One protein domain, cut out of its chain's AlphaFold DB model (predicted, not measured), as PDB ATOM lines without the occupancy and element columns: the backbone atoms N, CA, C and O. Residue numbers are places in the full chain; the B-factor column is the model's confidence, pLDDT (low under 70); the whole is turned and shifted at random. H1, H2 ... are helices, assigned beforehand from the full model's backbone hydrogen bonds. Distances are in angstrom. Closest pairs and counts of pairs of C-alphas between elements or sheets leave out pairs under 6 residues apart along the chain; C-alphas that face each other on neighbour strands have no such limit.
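Overview. This is residues 2 to 101 of the 143 residues of an uncharacterized protein of Magnetococcales bacterium (UniProt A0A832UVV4). One very long helix, H1, makes a rod, and the shorter H2 folds back beside its later part as a lopsided helical hairpin. Long stretches with no named element, residues 2 to 16 and 83 to 101, make the two ends of the printed part. The printed part has 100 residues with two named helices, H1 then H2, and no named strand; its class is all helix. It is extended, with a radius of gyration of the C-alphas of 20.8 A and spans of 73 by 27 by 19 A.

Along the chain. H1, residues 17 to 56, runs 59.2 A from C-alpha 17 at (122.501, 160.066, 134.221) to C-alpha 56 at (175.972, 134.718, 134.233). H2, residues 60 to 82, runs 33.0 A and ends with C-alpha 82 at (154.333, 157.710, 142.489).

Arrangement. H1 touches H2 with residues 36 to 54 alone; the closest C-alphas, those of Met 54 and Gln 63, are 5.6 A apart. The two form a helical hairpin, at a shallow tilt of 18 degrees, opposite ways. In both helices every O i to N i+4 pair is within hydrogen-bond range.

Size, cuts and confidence. The two C-alphas farthest apart, those of Gln 58 and Gly 100, are 72.6 A apart. The printed part has no cut, and the link from H1 to H2 is tight. Residues 2 to 5, 84 to 85 and 99 to 101 have pLDDT under 70.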
ATOM      1  N   ASP A   2     138.224 163.148 115.799       43.12
ATOM      2  CA  ASP A   2     139.332 163.967 115.317       43.12
ATOM      3  C   ASP A   2     140.615 163.376 115.902       43.12
ATOM      4  O   ASP A   2     140.735 163.183 117.109       43.12
ATOM      5  N   ARG A   3     141.508 162.929 115.023       51.00
ATOM      6  CA  ARG A   3     142.670 162.096 115.363       51.00
ATOM      7  C   ARG A   3     143.910 162.950 115.646       51.00
ATOM      8  O   ARG A   3     145.011 162.411 115.686       51.00
ATOM      9  N   LYS A   4     143.732 164.269 115.768       56.47
ATOM     10  CA  LYS A   4     144.819 165.250 115.717       56.47
ATOM     11  C   LYS A   4     145.365 165.690 117.076       56.47
ATOM     12  O   LYS A   4     146.529 166.060 117.120       56.47
ATOM     13  N   ASP A   5     144.625 165.525 118.175       62.72
ATOM     14  CA  ASP A   5     144.982 166.244 119.416       62.72
ATOM     15  C   ASP A   5     145.420 165.365 120.599       62.72
ATOM     16  O   ASP A   5     145.600 165.864 121.703       62.72
ATOM     17  N   GLY A   6     145.585 164.047 120.429       74.44
ATOM     18  CA  GLY A   6     145.932 163.157 121.555       74.44
ATOM     19  C   GLY A   6     144.846 163.072 122.643       74.44
ATOM     20  O   GLY A   6     145.060 162.465 123.690       74.44
ATOM     21  N   ILE A   7     143.669 163.649 122.387       78.06
ATOM     22  CA  ILE A   7     142.513 163.645 123.280       78.06
ATOM     23  C   ILE A   7     141.637 162.438 122.944       78.06
ATOM     24  O   ILE A   7     141.112 162.308 121.835       78.06
ATOM     25  N   LEU A   8     141.449 161.558 123.926       79.69
ATOM     26  CA  LEU A   8     140.499 160.456 123.852       79.69
ATOM     27  C   LEU A   8     139.202 160.859 124.558       79.69
ATOM     28  O   LEU A   8     139.208 161.163 125.747       79.69
ATOM     29  N   SER A   9     138.082 160.825 123.836       80.88
ATOM     30  CA  SER A   9     136.755 161.051 124.416       80.88
ATOM     31  C   SER A   9     136.067 159.716 124.688       80.88
ATOM     32  O   SER A   9     135.914 158.895 123.782       80.88
ATOM     33  N   ILE A  10     135.660 159.502 125.939       81.19
ATOM     34  CA  ILE A  10     134.923 158.316 126.385       81.19
ATOM     35  C   ILE A  10     133.520 158.762 126.783       81.19
ATOM     36  O   ILE A  10     133.355 159.673 127.591       81.19
ATOM     37  N   ALA A  11     132.508 158.097 126.230       81.12
ATOM     38  CA  ALA A  11     131.108 158.349 126.542       81.12
ATOM     39  C   ALA A  11     130.435 157.058 127.017       81.12
ATOM     40  O   ALA A  11     130.599 156.001 126.406       81.12
ATOM     41  N   VAL A  12     129.663 157.159 128.097       84.12
ATOM     42  CA  VAL A  12     128.845 156.065 128.631       84.12
ATOM     43  C   VAL A  12     127.384 156.473 128.523       84.12
ATOM     44  O   VAL A  12     126.970 157.486 129.083       84.12
ATOM     45  N   GLU A  13     126.595 155.680 127.799       81.88
ATOM     46  CA  GLU A  13     125.145 155.853 127.716       81.88
ATOM     47  C   GLU A  13     124.468 154.899 128.706       81.88
ATOM     48  O   GLU A  13     124.603 153.680 128.603       81.88
ATOM     49  N   TRP A  14     123.726 155.450 129.670       85.62
ATOM     50  CA  TRP A  14     122.954 154.661 130.631       85.62
ATOM     51  C   TRP A  14     121.610 155.314 130.962       85.62
ATOM     52  O   TRP A  14     121.407 156.501 130.713       85.62
ATOM     53  N   LYS A  15     120.684 154.524 131.526       82.94
ATOM     54  CA  LYS A  15     119.340 154.987 131.918       82.94
ATOM     55  C   LYS A  15     119.396 156.080 132.985       82.94
ATOM     56  O   LYS A  15     118.649 157.048 132.910       82.94
ATOM     57  N   ASP A  16     120.271 155.902 133.968       84.81
ATOM     58  CA  ASP A  16     120.514 156.877 135.026       84.81
ATOM     59  C   ASP A  16     121.727 157.744 134.662       84.81
ATOM     60  O   ASP A  16     122.843 157.246 134.495       84.81
ATOM     61  N   ARG A  17     121.492 159.057 134.560       83.56
ATOM     62  CA  ARG A  17     122.501 160.066 134.221       83.56
ATOM     63  C   ARG A  17     123.652 160.136 135.231       83.56
ATOM     64  O   ARG A  17     124.781 160.415 134.837       83.56
ATOM     65  N   HIS A  18     123.378 159.898 136.515       85.50
ATOM     66  CA  HIS A  18     124.390 159.965 137.567       85.50
ATOM     67  C   HIS A  18     125.278 158.727 137.511       85.50
ATOM     68  O   HIS A  18     126.499 158.844 137.585       85.50
ATOM     69  N   GLN A  19     124.678 157.556 137.282       87.19
ATOM     70  CA  GLN A  19     125.423 156.317 137.053       87.19
ATOM     71  C   GLN A  19     126.268 156.389 135.780       87.19
ATOM     72  O   GLN A  19     127.423 155.980 135.814       87.19
ATOM     73  N   ALA A  20     125.745 156.957 134.689       86.38
ATOM     74  CA  ALA A  20     126.505 157.140 133.450       86.38
ATOM     75  C   ALA A  20     127.794 157.949 133.682       86.38
ATOM     76  O   ALA A  20     128.882 157.514 133.303       86.38
ATOM     77  N   ALA A  21     127.676 159.097 134.357       86.81
ATOM     78  CA  ALA A  21     128.814 159.947 134.694       86.81
ATOM     79  C   ALA A  21     129.794 159.245 135.651       86.81
ATOM     80  O   ALA A  21     131.005 159.253 135.428       86.81
ATOM     81  N   LEU A  22     129.276 158.578 136.687       88.88
ATOM     82  CA  LEU A  22     130.089 157.815 137.632       88.88
ATOM     83  C   LEU A  22     130.889 156.715 136.925       88.88
ATOM     84  O   LEU A  22     132.087 156.577 137.155       88.88
ATOM     85  N   TRP A  23     130.246 155.946 136.050       91.25
ATOM     86  CA  TRP A  23     130.889 154.855 135.324       91.25
ATOM     87  C   TRP A  23     131.935 155.349 134.340       91.25
ATOM     88  O   TRP A  23     132.999 154.745 134.268       91.25
ATOM     89  N   ALA A  24     131.688 156.452 133.633       89.00
ATOM     90  CA  ALA A  24     132.690 157.042 132.751       89.00
ATOM     91  C   ALA A  24     133.974 157.401 133.524       89.00
ATOM     92  O   ALA A  24     135.064 156.988 133.131       89.00
ATOM     93  N   ASN A  25     133.842 158.065 134.677       88.94
ATOM     94  CA  ASN A  25     134.988 158.396 135.531       88.94
ATOM     95  C   ASN A  25     135.670 157.137 136.106       88.94
ATOM     96  O   ASN A  25     136.897 157.029 136.100       88.94
ATOM     97  N   LEU A  26     134.889 156.153 136.570       90.06
ATOM     98  CA  LEU A  26     135.424 154.896 137.108       90.06
ATOM     99  C   LEU A  26     136.147 154.057 136.053       90.06
ATOM    100  O   LEU A  26     137.129 153.395 136.383       90.06
ATOM    101  N   LEU A  27     135.685 154.072 134.801       89.56
ATOM    102  CA  LEU A  27     136.328 153.355 133.703       89.56
ATOM    103  C   LEU A  27     137.719 153.913 133.422       89.56
ATOM    104  O   LEU A  27     138.662 153.132 133.322       89.56
ATOM    105  N   VAL A  28     137.862 155.241 133.359       88.31
ATOM    106  CA  VAL A  28     139.172 155.886 133.173       88.31
ATOM    107  C   VAL A  28     140.107 155.534 134.325       88.31
ATOM    108  O   VAL A  28     141.221 155.069 134.092       88.31
ATOM    109  N   LYS A  29     139.624 155.650 135.567       88.12
ATOM    110  CA  LYS A  29     140.406 155.286 136.754       88.12
ATOM    111  C   LYS A  29     140.864 153.825 136.711       88.12
ATOM    112  O   LYS A  29     142.045 153.538 136.880       88.12
ATOM    113  N   ARG A  30     139.943 152.896 136.436       89.69
ATOM    114  CA  ARG A  30     140.246 151.460 136.366       89.69
ATOM    115  C   ARG A  30     141.235 151.141 135.249       89.69
ATOM    116  O   ARG A  30     142.087 150.274 135.429       89.69
ATOM    117  N   LEU A  31     141.121 151.817 134.108       89.69
ATOM    118  CA  LEU A  31     142.050 151.659 132.996       89.69
ATOM    119  C   LEU A  31     143.456 152.140 133.377       89.69
ATOM    120  O   LEU A  31     144.419 151.415 133.141       89.69
ATOM    121  N   ASN A  32     143.569 153.301 134.028       88.88
ATOM    122  CA  ASN A  32     144.840 153.809 134.548       88.88
ATOM    123  C   ASN A  32     145.470 152.849 135.563       88.88
ATOM    124  O   ASN A  32     146.644 152.503 135.428       88.88
ATOM    125  N   ASP A  33     144.687 152.353 136.525       89.38
ATOM    126  CA  ASP A  33     145.159 151.380 137.513       89.38
ATOM    127  C   ASP A  33     145.640 150.079 136.848       89.38
ATOM    128  O   ASP A  33     146.683 149.534 137.217       89.38
ATOM    129  N   HIS A  34     144.908 149.586 135.845       91.56
ATOM    130  CA  HIS A  34     145.269 148.369 135.123       91.56
ATOM    131  C   HIS A  34     146.573 148.528 134.334       91.56
ATOM    132  O   HIS A  34     147.463 147.688 134.460       91.56
ATOM    133  N   LEU A  35     146.711 149.611 133.565       89.62
ATOM    134  CA  LEU A  35     147.916 149.884 132.779       89.62
ATOM    135  C   LEU A  35     149.139 150.105 133.671       89.62
ATOM    136  O   LEU A  35     150.219 149.609 133.355       89.62
ATOM    137  N   ARG A  36     148.964 150.775 134.817       88.75
ATOM    138  CA  ARG A  36     150.026 150.926 135.818       88.75
ATOM    139  C   ARG A  36     150.497 149.570 136.334       88.75
ATOM    140  O   ARG A  36     151.695 149.306 136.358       88.75
ATOM    141  N   ASN A  37     149.566 148.706 136.738       90.50
ATOM    142  CA  ASN A  37     149.908 147.385 137.262       90.50
ATOM    143  C   ASN A  37     150.603 146.521 136.205       90.50
ATOM    144  O   ASN A  37     151.575 145.840 136.519       90.50
ATOM    145  N   LEU A  38     150.145 146.589 134.954       91.25
ATOM    146  CA  LEU A  38     150.766 145.883 133.841       91.25
ATOM    147  C   LEU A  38     152.206 146.363 133.598       91.25
ATOM    148  O   LEU A  38     153.106 145.538 133.473       91.25
ATOM    149  N   ALA A  39     152.444 147.678 133.615       88.81
ATOM    150  CA  ALA A  39     153.783 148.241 133.460       88.81
ATOM    151  C   ALA A  39     154.727 147.864 134.614       88.81
ATOM    152  O   ALA A  39     155.899 147.580 134.375       88.81
ATOM    153  N   ILE A  40     154.221 147.829 135.853       90.06
ATOM    154  CA  ILE A  40     154.993 147.362 137.014       90.06
ATOM    155  C   ILE A  40     155.383 145.893 136.825       90.06
ATOM    156  O   ILE A  40     156.563 145.572 136.921       90.06
ATOM    157  N   GLN A  41     154.426 145.024 136.485       94.00
ATOM    158  CA  GLN A  41     154.685 143.596 136.274       94.00
ATOM    159  C   GLN A  41     155.686 143.338 135.140       94.00
ATOM    160  O   GLN A  41     156.532 142.450 135.241       94.00
ATOM    161  N   GLU A  42     155.600 144.093 134.045       92.25
ATOM    162  CA  GLU A  42     156.527 143.973 132.919       92.25
ATOM    163  C   GLU A  42     157.952 144.398 133.301       92.25
ATOM    164  O   GLU A  42     158.925 143.709 132.978       92.25
ATOM    165  N   SER A  43     158.088 145.505 134.035       91.94
ATOM    166  CA  SER A  43     159.392 145.954 134.518       91.94
ATOM    167  C   SER A  43     159.965 145.032 135.598       91.94
ATOM    168  O   SER A  43     161.168 144.804 135.590       91.94
ATOM    169  N   GLU A  44     159.146 144.438 136.471       93.31
ATOM    170  CA  GLU A  44     159.597 143.436 137.453       93.31
ATOM    171  C   GLU A  44     160.188 142.198 136.768       93.31
ATOM    172  O   GLU A  44     161.296 141.779 137.106       93.31
ATOM    173  N   LYS A  45     159.519 141.673 135.733       94.75
ATOM    174  CA  LYS A  45     160.055 140.570 134.913       94.75
ATOM    175  C   LYS A  45     161.354 140.953 134.207       94.75
ATOM    176  O   LYS A  45     162.273 140.143 134.110       94.75
ATOM    177  N   SER A  46     161.439 142.190 133.719       93.00
ATOM    178  CA  SER A  46     162.654 142.701 133.076       93.00
ATOM    179  C   SER A  46     163.816 142.799 134.068       93.00
ATOM    180  O   SER A  46     164.931 142.412 133.738       93.00
ATOM    181  N   ILE A  47     163.559 143.266 135.293       94.56
ATOM    182  CA  ILE A  47     164.545 143.323 136.383       94.56
ATOM    183  C   ILE A  47     165.046 141.923 136.735       94.56
ATOM    184  O   ILE A  47     166.253 141.716 136.841       94.56
ATOM    185  N   GLU A  48     164.139 140.958 136.888       95.50
ATOM    186  CA  GLU A  48     164.497 139.566 137.166       95.50
ATOM    187  C   GLU A  48     165.402 138.993 136.065       95.50
ATOM    188  O   GLU A  48     166.461 138.435 136.354       95.50
ATOM    189  N   PHE A  49     165.033 139.197 134.799       94.88
ATOM    190  CA  PHE A  49     165.841 138.774 133.657       94.88
ATOM    191  C   PHE A  49     167.234 139.420 133.657       94.88
ATOM    192  O   PHE A  49     168.236 138.716 133.533       94.88
ATOM    193  N   LEU A  50     167.317 140.741 133.845       92.81
ATOM    194  CA  LEU A  50     168.588 141.471 133.855       92.81
ATOM    195  C   LEU A  50     169.495 141.027 135.011       92.81
ATOM    196  O   LEU A  50     170.690 140.829 134.798       92.81
ATOM    197  N   ASN A  51     168.943 140.804 136.205       92.50
ATOM    198  CA  ASN A  51     169.694 140.274 137.347       92.50
ATOM    199  C   ASN A  51     170.260 138.877 137.060       92.50
ATOM    200  O   ASN A  51     171.429 138.611 137.347       92.50
ATOM    201  N   ASN A  52     169.456 138.006 136.447       94.31
ATOM    202  CA  ASN A  52     169.888 136.661 136.072       94.31
ATOM    203  C   ASN A  52     171.001 136.683 135.012       94.31
ATOM    204  O   ASN A  52     171.947 135.901 135.104       94.31
ATOM    205  N   GLU A  53     170.927 137.575 134.022       91.69
ATOM    206  CA  GLU A  53     171.962 137.701 132.987       91.69
ATOM    207  C   GLU A  53     173.247 138.358 133.508       91.69
ATOM    208  O   GLU A  53     174.346 137.938 133.137       91.69
ATOM    209  N   MET A  54     173.151 139.316 134.436       91.25
ATOM    210  CA  MET A  54     174.327 139.869 135.116       91.25
ATOM    211  C   MET A  54     175.092 138.796 135.897       91.25
ATOM    212  O   MET A  54     176.317 138.762 135.822       91.25
ATOM    213  N   ALA A  55     174.389 137.890 136.587       89.94
ATOM    214  CA  ALA A  55     175.013 136.806 137.351       89.94
ATOM    215  C   ALA A  55     175.753 135.782 136.469       89.94
ATOM    216  O   ALA A  55     176.707 135.151 136.918       89.94
ATOM    217  N   LYS A  56     175.329 135.617 135.209       91.81
ATOM    218  CA  LYS A  56     175.972 134.718 134.233       91.81
ATOM    219  C   LYS A  56     177.105 135.385 133.455       91.81
ATOM    220  O   LYS A  56     177.954 134.699 132.884       91.81
ATOM    221  N   THR A  57     177.114 136.712 133.397       88.50
ATOM    222  CA  THR A  57     178.067 137.483 132.600       88.50
ATOM    223  C   THR A  57     179.356 137.710 133.379       88.50
ATOM    224  O   THR A  57     179.337 138.299 134.452       88.50
ATOM    225  N   GLN A  58     180.496 137.304 132.817       84.56
ATOM    226  CA  GLN A  58     181.818 137.497 133.438       84.56
ATOM    227  C   GLN A  58     182.552 138.743 132.919       84.56
ATOM    228  O   GLN A  58     183.533 139.190 133.506       84.56
ATOM    229  N   VAL A  59     182.084 139.312 131.805       92.38
ATOM    230  CA  VAL A  59     182.693 140.489 131.180       92.38
ATOM    231  C   VAL A  59     182.186 141.754 131.871       92.38
ATOM    232  O   VAL A  59     181.012 142.110 131.750       92.38
ATOM    233  N   THR A  60     183.083 142.471 132.544       88.06
ATOM    234  CA  THR A  60     182.788 143.700 133.302       88.06
ATOM    235  C   THR A  60     182.089 144.780 132.473       88.06
ATOM    236  O   THR A  60     181.177 145.438 132.963       88.06
ATOM    237  N   GLN A  61     182.453 144.949 131.198       90.56
ATOM    238  CA  GLN A  61     181.806 145.934 130.323       90.56
ATOM    239  C   GLN A  61     180.326 145.603 130.066       90.56
ATOM    240  O   GLN A  61     179.488 146.504 130.046       90.56
ATOM    241  N   LEU A  62     179.990 144.320 129.892       89.56
ATOM    242  CA  LEU A  62     178.606 143.878 129.696       89.56
ATOM    243  C   LEU A  62     177.799 143.989 130.994       89.56
ATOM    244  O   LEU A  62     176.655 144.436 130.949       89.56
ATOM    245  N   GLN A  63     178.398 143.669 132.146       89.19
ATOM    246  CA  GLN A  63     177.765 143.907 133.447       89.19
ATOM    247  C   GLN A  63     177.404 145.385 133.640       89.19
ATOM    248  O   GLN A  63     176.288 145.687 134.056       89.19
ATOM    249  N   GLN A  64     178.297 146.309 133.270       91.81
ATOM    250  CA  GLN A  64     178.026 147.745 133.360       91.81
ATOM    251  C   GLN A  64     176.848 148.169 132.466       91.81
ATOM    252  O   GLN A  64     175.988 148.938 132.890       91.81
ATOM    253  N   ALA A  65     176.776 147.648 131.237       92.94
ATOM    254  CA  ALA A  65     175.661 147.928 130.334       92.94
ATOM    255  C   ALA A  65     174.324 147.387 130.877       92.94
ATOM    256  O   ALA A  65     173.316 148.093 130.839       92.94
ATOM    257  N   LEU A  66     174.317 146.165 131.421       92.12
ATOM    258  CA  LEU A  66     173.136 145.565 132.049       92.12
ATOM    259  C   LEU A  66     172.696 146.334 133.304       92.12
ATOM    260  O   LEU A  66     171.498 146.538 133.492       92.12
ATOM    261  N   ALA A  67     173.638 146.820 134.114       92.94
ATOM    262  CA  ALA A  67     173.347 147.646 135.284       92.94
ATOM    263  C   ALA A  67     172.653 148.965 134.899       92.94
ATOM    264  O   ALA A  67     171.666 149.343 135.526       92.94
ATOM    265  N   ASN A  68     173.090 149.615 133.816       94.69
ATOM    266  CA  ASN A  68     172.430 150.823 133.307       94.69
ATOM    267  C   ASN A  68     170.985 150.536 132.847       94.69
ATOM    268  O   ASN A  68     170.076 151.339 133.065       94.69
ATOM    269  N   LEU A  69     170.743 149.377 132.220       94.38
ATOM    270  CA  LEU A  69     169.384 148.956 131.856       94.38
ATOM    271  C   LEU A  69     168.532 148.668 133.095       94.38
ATOM    272  O   LEU A  69     167.361 149.045 133.127       94.38
ATOM    273  N   LEU A  70     169.112 148.033 134.116       93.56
ATOM    274  CA  LEU A  70     168.443 147.756 135.382       93.56
ATOM    275  C   LEU A  70     168.016 149.054 136.076       93.56
ATOM    276  O   LEU A  70     166.866 149.172 136.498       93.56
ATOM    277  N   GLU A  71     168.912 150.039 136.143       93.62
ATOM    278  CA  GLU A  71     168.625 151.361 136.701       93.62
ATOM    279  C   GLU A  71     167.434 152.018 135.989       93.62
ATOM    280  O   GLU A  71     166.489 152.471 136.640       93.62
ATOM    281  N   SER A  72     167.415 151.969 134.655       93.62
ATOM    282  CA  SER A  72     166.296 152.470 133.848       93.62
ATOM    283  C   SER A  72     164.966 151.769 134.177       93.62
ATOM    284  O   SER A  72     163.933 152.430 134.331       93.62
ATOM    285  N   GLN A  73     164.964 150.441 134.372       92.00
ATOM    286  CA  GLN A  73     163.756 149.705 134.779       92.00
ATOM    287  C   GLN A  73     163.290 150.078 136.192       92.00
ATOM    288  O   GLN A  73     162.092 150.274 136.415       92.00
ATOM    289  N   ILE A  74     164.220 150.226 137.142       91.12
ATOM    290  CA  ILE A  74     163.910 150.653 138.514       91.12
ATOM    291  C   ILE A  74     163.299 152.055 138.505       91.12
ATOM    292  O   ILE A  74     162.264 152.282 139.139       91.12
ATOM    293  N   GLN A  75     163.880 152.986 137.744       90.56
ATOM    294  CA  GLN A  75     163.347 154.335 137.587       90.56
ATOM    295  C   GLN A  75     161.931 154.311 136.990       90.56
ATOM    296  O   GLN A  75     161.043 155.009 137.488       90.56
ATOM    297  N   LYS A  76     161.681 153.472 135.976       88.31
ATOM    298  CA  LYS A  76     160.349 153.299 135.376       88.31
ATOM    299  C   LYS A  76     159.320 152.807 136.400       88.31
ATOM    300  O   LYS A  76     158.243 153.399 136.503       88.31
ATOM    301  N   ILE A  77     159.642 151.788 137.205       89.81
ATOM    302  CA  ILE A  77     158.757 151.306 138.284       89.81
ATOM    303  C   ILE A  77     158.498 152.407 139.311       89.81
ATOM    304  O   ILE A  77     157.348 152.643 139.683       89.81
ATOM    305  N   MET A  78     159.552 153.091 139.761       87.62
ATOM    306  CA  MET A  78     159.459 154.185 140.731       87.62
ATOM    307  C   MET A  78     158.494 155.273 140.252       87.62
ATOM    308  O   MET A  78     157.559 155.631 140.969       87.62
ATOM    309  N   MET A  79     158.656 155.748 139.015       87.31
ATOM    310  CA  MET A  79     157.765 156.756 138.432       87.31
ATOM    311  C   MET A  79     156.320 156.254 138.306       87.31
ATOM    312  O   MET A  79     155.384 157.022 138.537       87.31
ATOM    313  N   SER A  80     156.137 154.968 137.999       82.88
ATOM    314  CA  SER A  80     154.815 154.338 137.882       82.88
ATOM    315  C   SER A  80     154.090 154.243 139.227       82.88
ATOM    316  O   SER A  80     152.874 154.382 139.271       82.88
ATOM    317  N   LYS A  81     154.816 154.030 140.334       82.00
ATOM    318  CA  LYS A  81     154.238 153.935 141.688       82.00
ATOM    319  C   LYS A  81     153.838 155.293 142.272       82.00
ATOM    320  O   LYS A  81     152.883 155.357 143.039       82.00
ATOM    321  N   VAL A  82     154.554 156.364 141.924       81.12
ATOM    322  CA  VAL A  82     154.333 157.710 142.489       81.12
ATOM    323  C   VAL A  82     153.193 158.458 141.793       81.12
ATOM    324  O   VAL A  82     152.528 159.283 142.417       81.12
ATOM    325  N   ARG A  83     152.944 158.194 140.505       73.50
ATOM    326  CA  ARG A  83     151.937 158.928 139.726       73.50
ATOM    327  C   ARG A  83     150.588 158.192 139.719       73.50
ATOM    328  O   ARG A  83     150.529 157.057 139.247       73.50
ATOM    329  N   PRO A  84     149.495 158.812 140.207       63.16
ATOM    330  CA  PRO A  84     148.163 158.208 140.140       63.16
ATOM    331  C   PRO A  84     147.628 158.136 138.700       63.16
ATOM    332  O   PRO A  84     147.001 157.145 138.335       63.16
ATOM    333  N   GLU A  85     147.936 159.135 137.870       68.69
ATOM    334  CA  GLU A  85     147.584 159.172 136.447       68.69
ATOM    335  C   GLU A  85     148.749 158.607 135.620       68.69
ATOM    336  O   GLU A  85     149.762 159.279 135.409       68.69
ATOM    337  N   PHE A  86     148.644 157.334 135.224       71.75
ATOM    338  CA  PHE A  86     149.733 156.612 134.557       71.75
ATOM    339  C   PHE A  86     149.735 156.788 133.031       71.75
ATOM    340  O   PHE A  86     150.771 157.118 132.461       71.75
ATOM    341  N   ALA A  87     148.590 156.575 132.371       74.06
ATOM    342  CA  ALA A  87     148.489 156.603 130.906       74.06
ATOM    343  C   ALA A  87     147.558 157.704 130.380       74.06
ATOM    344  O   ALA A  87     147.806 158.261 129.313       74.06
ATOM    345  N   PHE A  88     146.501 158.028 131.124       79.50
ATOM    346  CA  PHE A  88     145.514 159.032 130.745       79.50
ATOM    347  C   PHE A  88     145.401 160.101 131.823       79.50
ATOM    348  O   PHE A  88     145.304 159.770 132.998       79.50
ATOM    349  N   THR A  89     145.352 161.366 131.412       76.31
ATOM    350  CA  THR A  89     145.021 162.491 132.292       76.31
ATOM    351  C   THR A  89     143.583 162.911 132.024       76.31
ATOM    352  O   THR A  89     143.205 163.136 130.872       76.31
ATOM    353  N   ILE A  90     142.775 163.035 133.076       79.81
ATOM    354  CA  ILE A  90     141.400 163.527 132.953       79.81
ATOM    355  C   ILE A  90     141.447 165.043 132.729       79.81
ATOM    356  O   ILE A  90     141.757 165.796 133.648       79.81
ATOM    357  N   VAL A  91     141.161 165.480 131.499       80.62
ATOM    358  CA  VAL A  91     141.075 166.909 131.138       80.62
ATOM    359  C   VAL A  91     139.690 167.476 131.462       80.62
ATOM    360  O   VAL A  91     139.590 168.569 132.010       80.62
ATOM    361  N   ASP A  92     138.636 166.715 131.156       80.50
ATOM    362  CA  ASP A  92     137.241 167.067 131.441       80.50
ATOM    363  C   ASP A  92     136.537 165.864 132.098       80.50
ATOM    364  O   ASP A  92     136.346 164.833 131.437       80.50
ATOM    365  N   PRO A  93     136.232 165.915 133.409       80.06
ATOM    366  CA  PRO A  93     135.579 164.813 134.103       80.06
ATOM    367  C   PRO A  93     134.136 164.644 133.620       80.06
ATOM    368  O   PRO A  93     133.428 165.607 133.336       80.06
ATOM    369  N   ALA A  94     133.651 163.405 133.588       81.94
ATOM    370  CA  ALA A  94     132.278 163.154 133.176       81.94
ATOM    371  C   ALA A  94     131.299 163.692 134.230       81.94
ATOM    372  O   ALA A  94     131.310 163.256 135.384       81.94
ATOM    373  N   VAL A  95     130.423 164.610 133.821       83.00
ATOM    374  CA  VAL A  95     129.366 165.185 134.662       83.00
ATOM    375  C   VAL A  95     128.001 164.744 134.146       83.00
ATOM    376  O   VAL A  95     127.775 164.627 132.940       83.00
ATOM    377  N   ALA A  96     127.071 164.487 135.068       80.75
ATOM    378  CA  ALA A  96     125.706 164.129 134.712       80.75
ATOM    379  C   ALA A  96     125.052 165.279 133.917       80.75
ATOM    380  O   ALA A  96     125.036 166.415 134.399       80.75
ATOM    381  N   PRO A  97     124.490 165.021 132.722       74.62
ATOM    382  CA  PRO A  97     123.842 166.065 131.941       74.62
ATOM    383  C   PRO A  97     122.647 166.684 132.692       74.62
ATOM    384  O   PRO A  97     121.983 165.997 133.479       74.62
ATOM    385  N   PRO A  98     122.340 167.973 132.451       74.12
ATOM    386  CA  PRO A  98     121.211 168.649 133.084       74.12
ATOM    387  C   PRO A  98     119.877 167.960 132.769       74.12
ATOM    388  O   PRO A  98     119.716 167.310 131.729       74.12
ATOM    389  N   GLU A  99     118.921 168.099 133.689       63.88
ATOM    390  CA  GLU A  99     117.598 167.482 133.566       63.88
ATOM    391  C   GLU A  99     116.918 167.960 132.278       63.88
ATOM    392  O   GLU A  99     116.948 169.140 131.941       63.88
ATOM    393  N   GLY A 100     116.365 167.021 131.508       62.03
ATOM    394  CA  GLY A 100     115.718 167.308 130.223       62.03
ATOM    395  C   GLY A 100     116.603 167.145 128.984       62.03
ATOM    396  O   GLY A 100     116.066 167.075 127.875       62.03
ATOM    397  N   ARG A 101     117.930 166.981 129.119       60.31
ATOM    398  CA  ARG A 101     118.789 166.616 127.979       60.31
ATOM    399  C   ARG A 101     118.690 165.107 127.700       60.31
ATOM    400  O   ARG A 101     119.561 164.321 128.054       60.31
TER     401      ARG A 101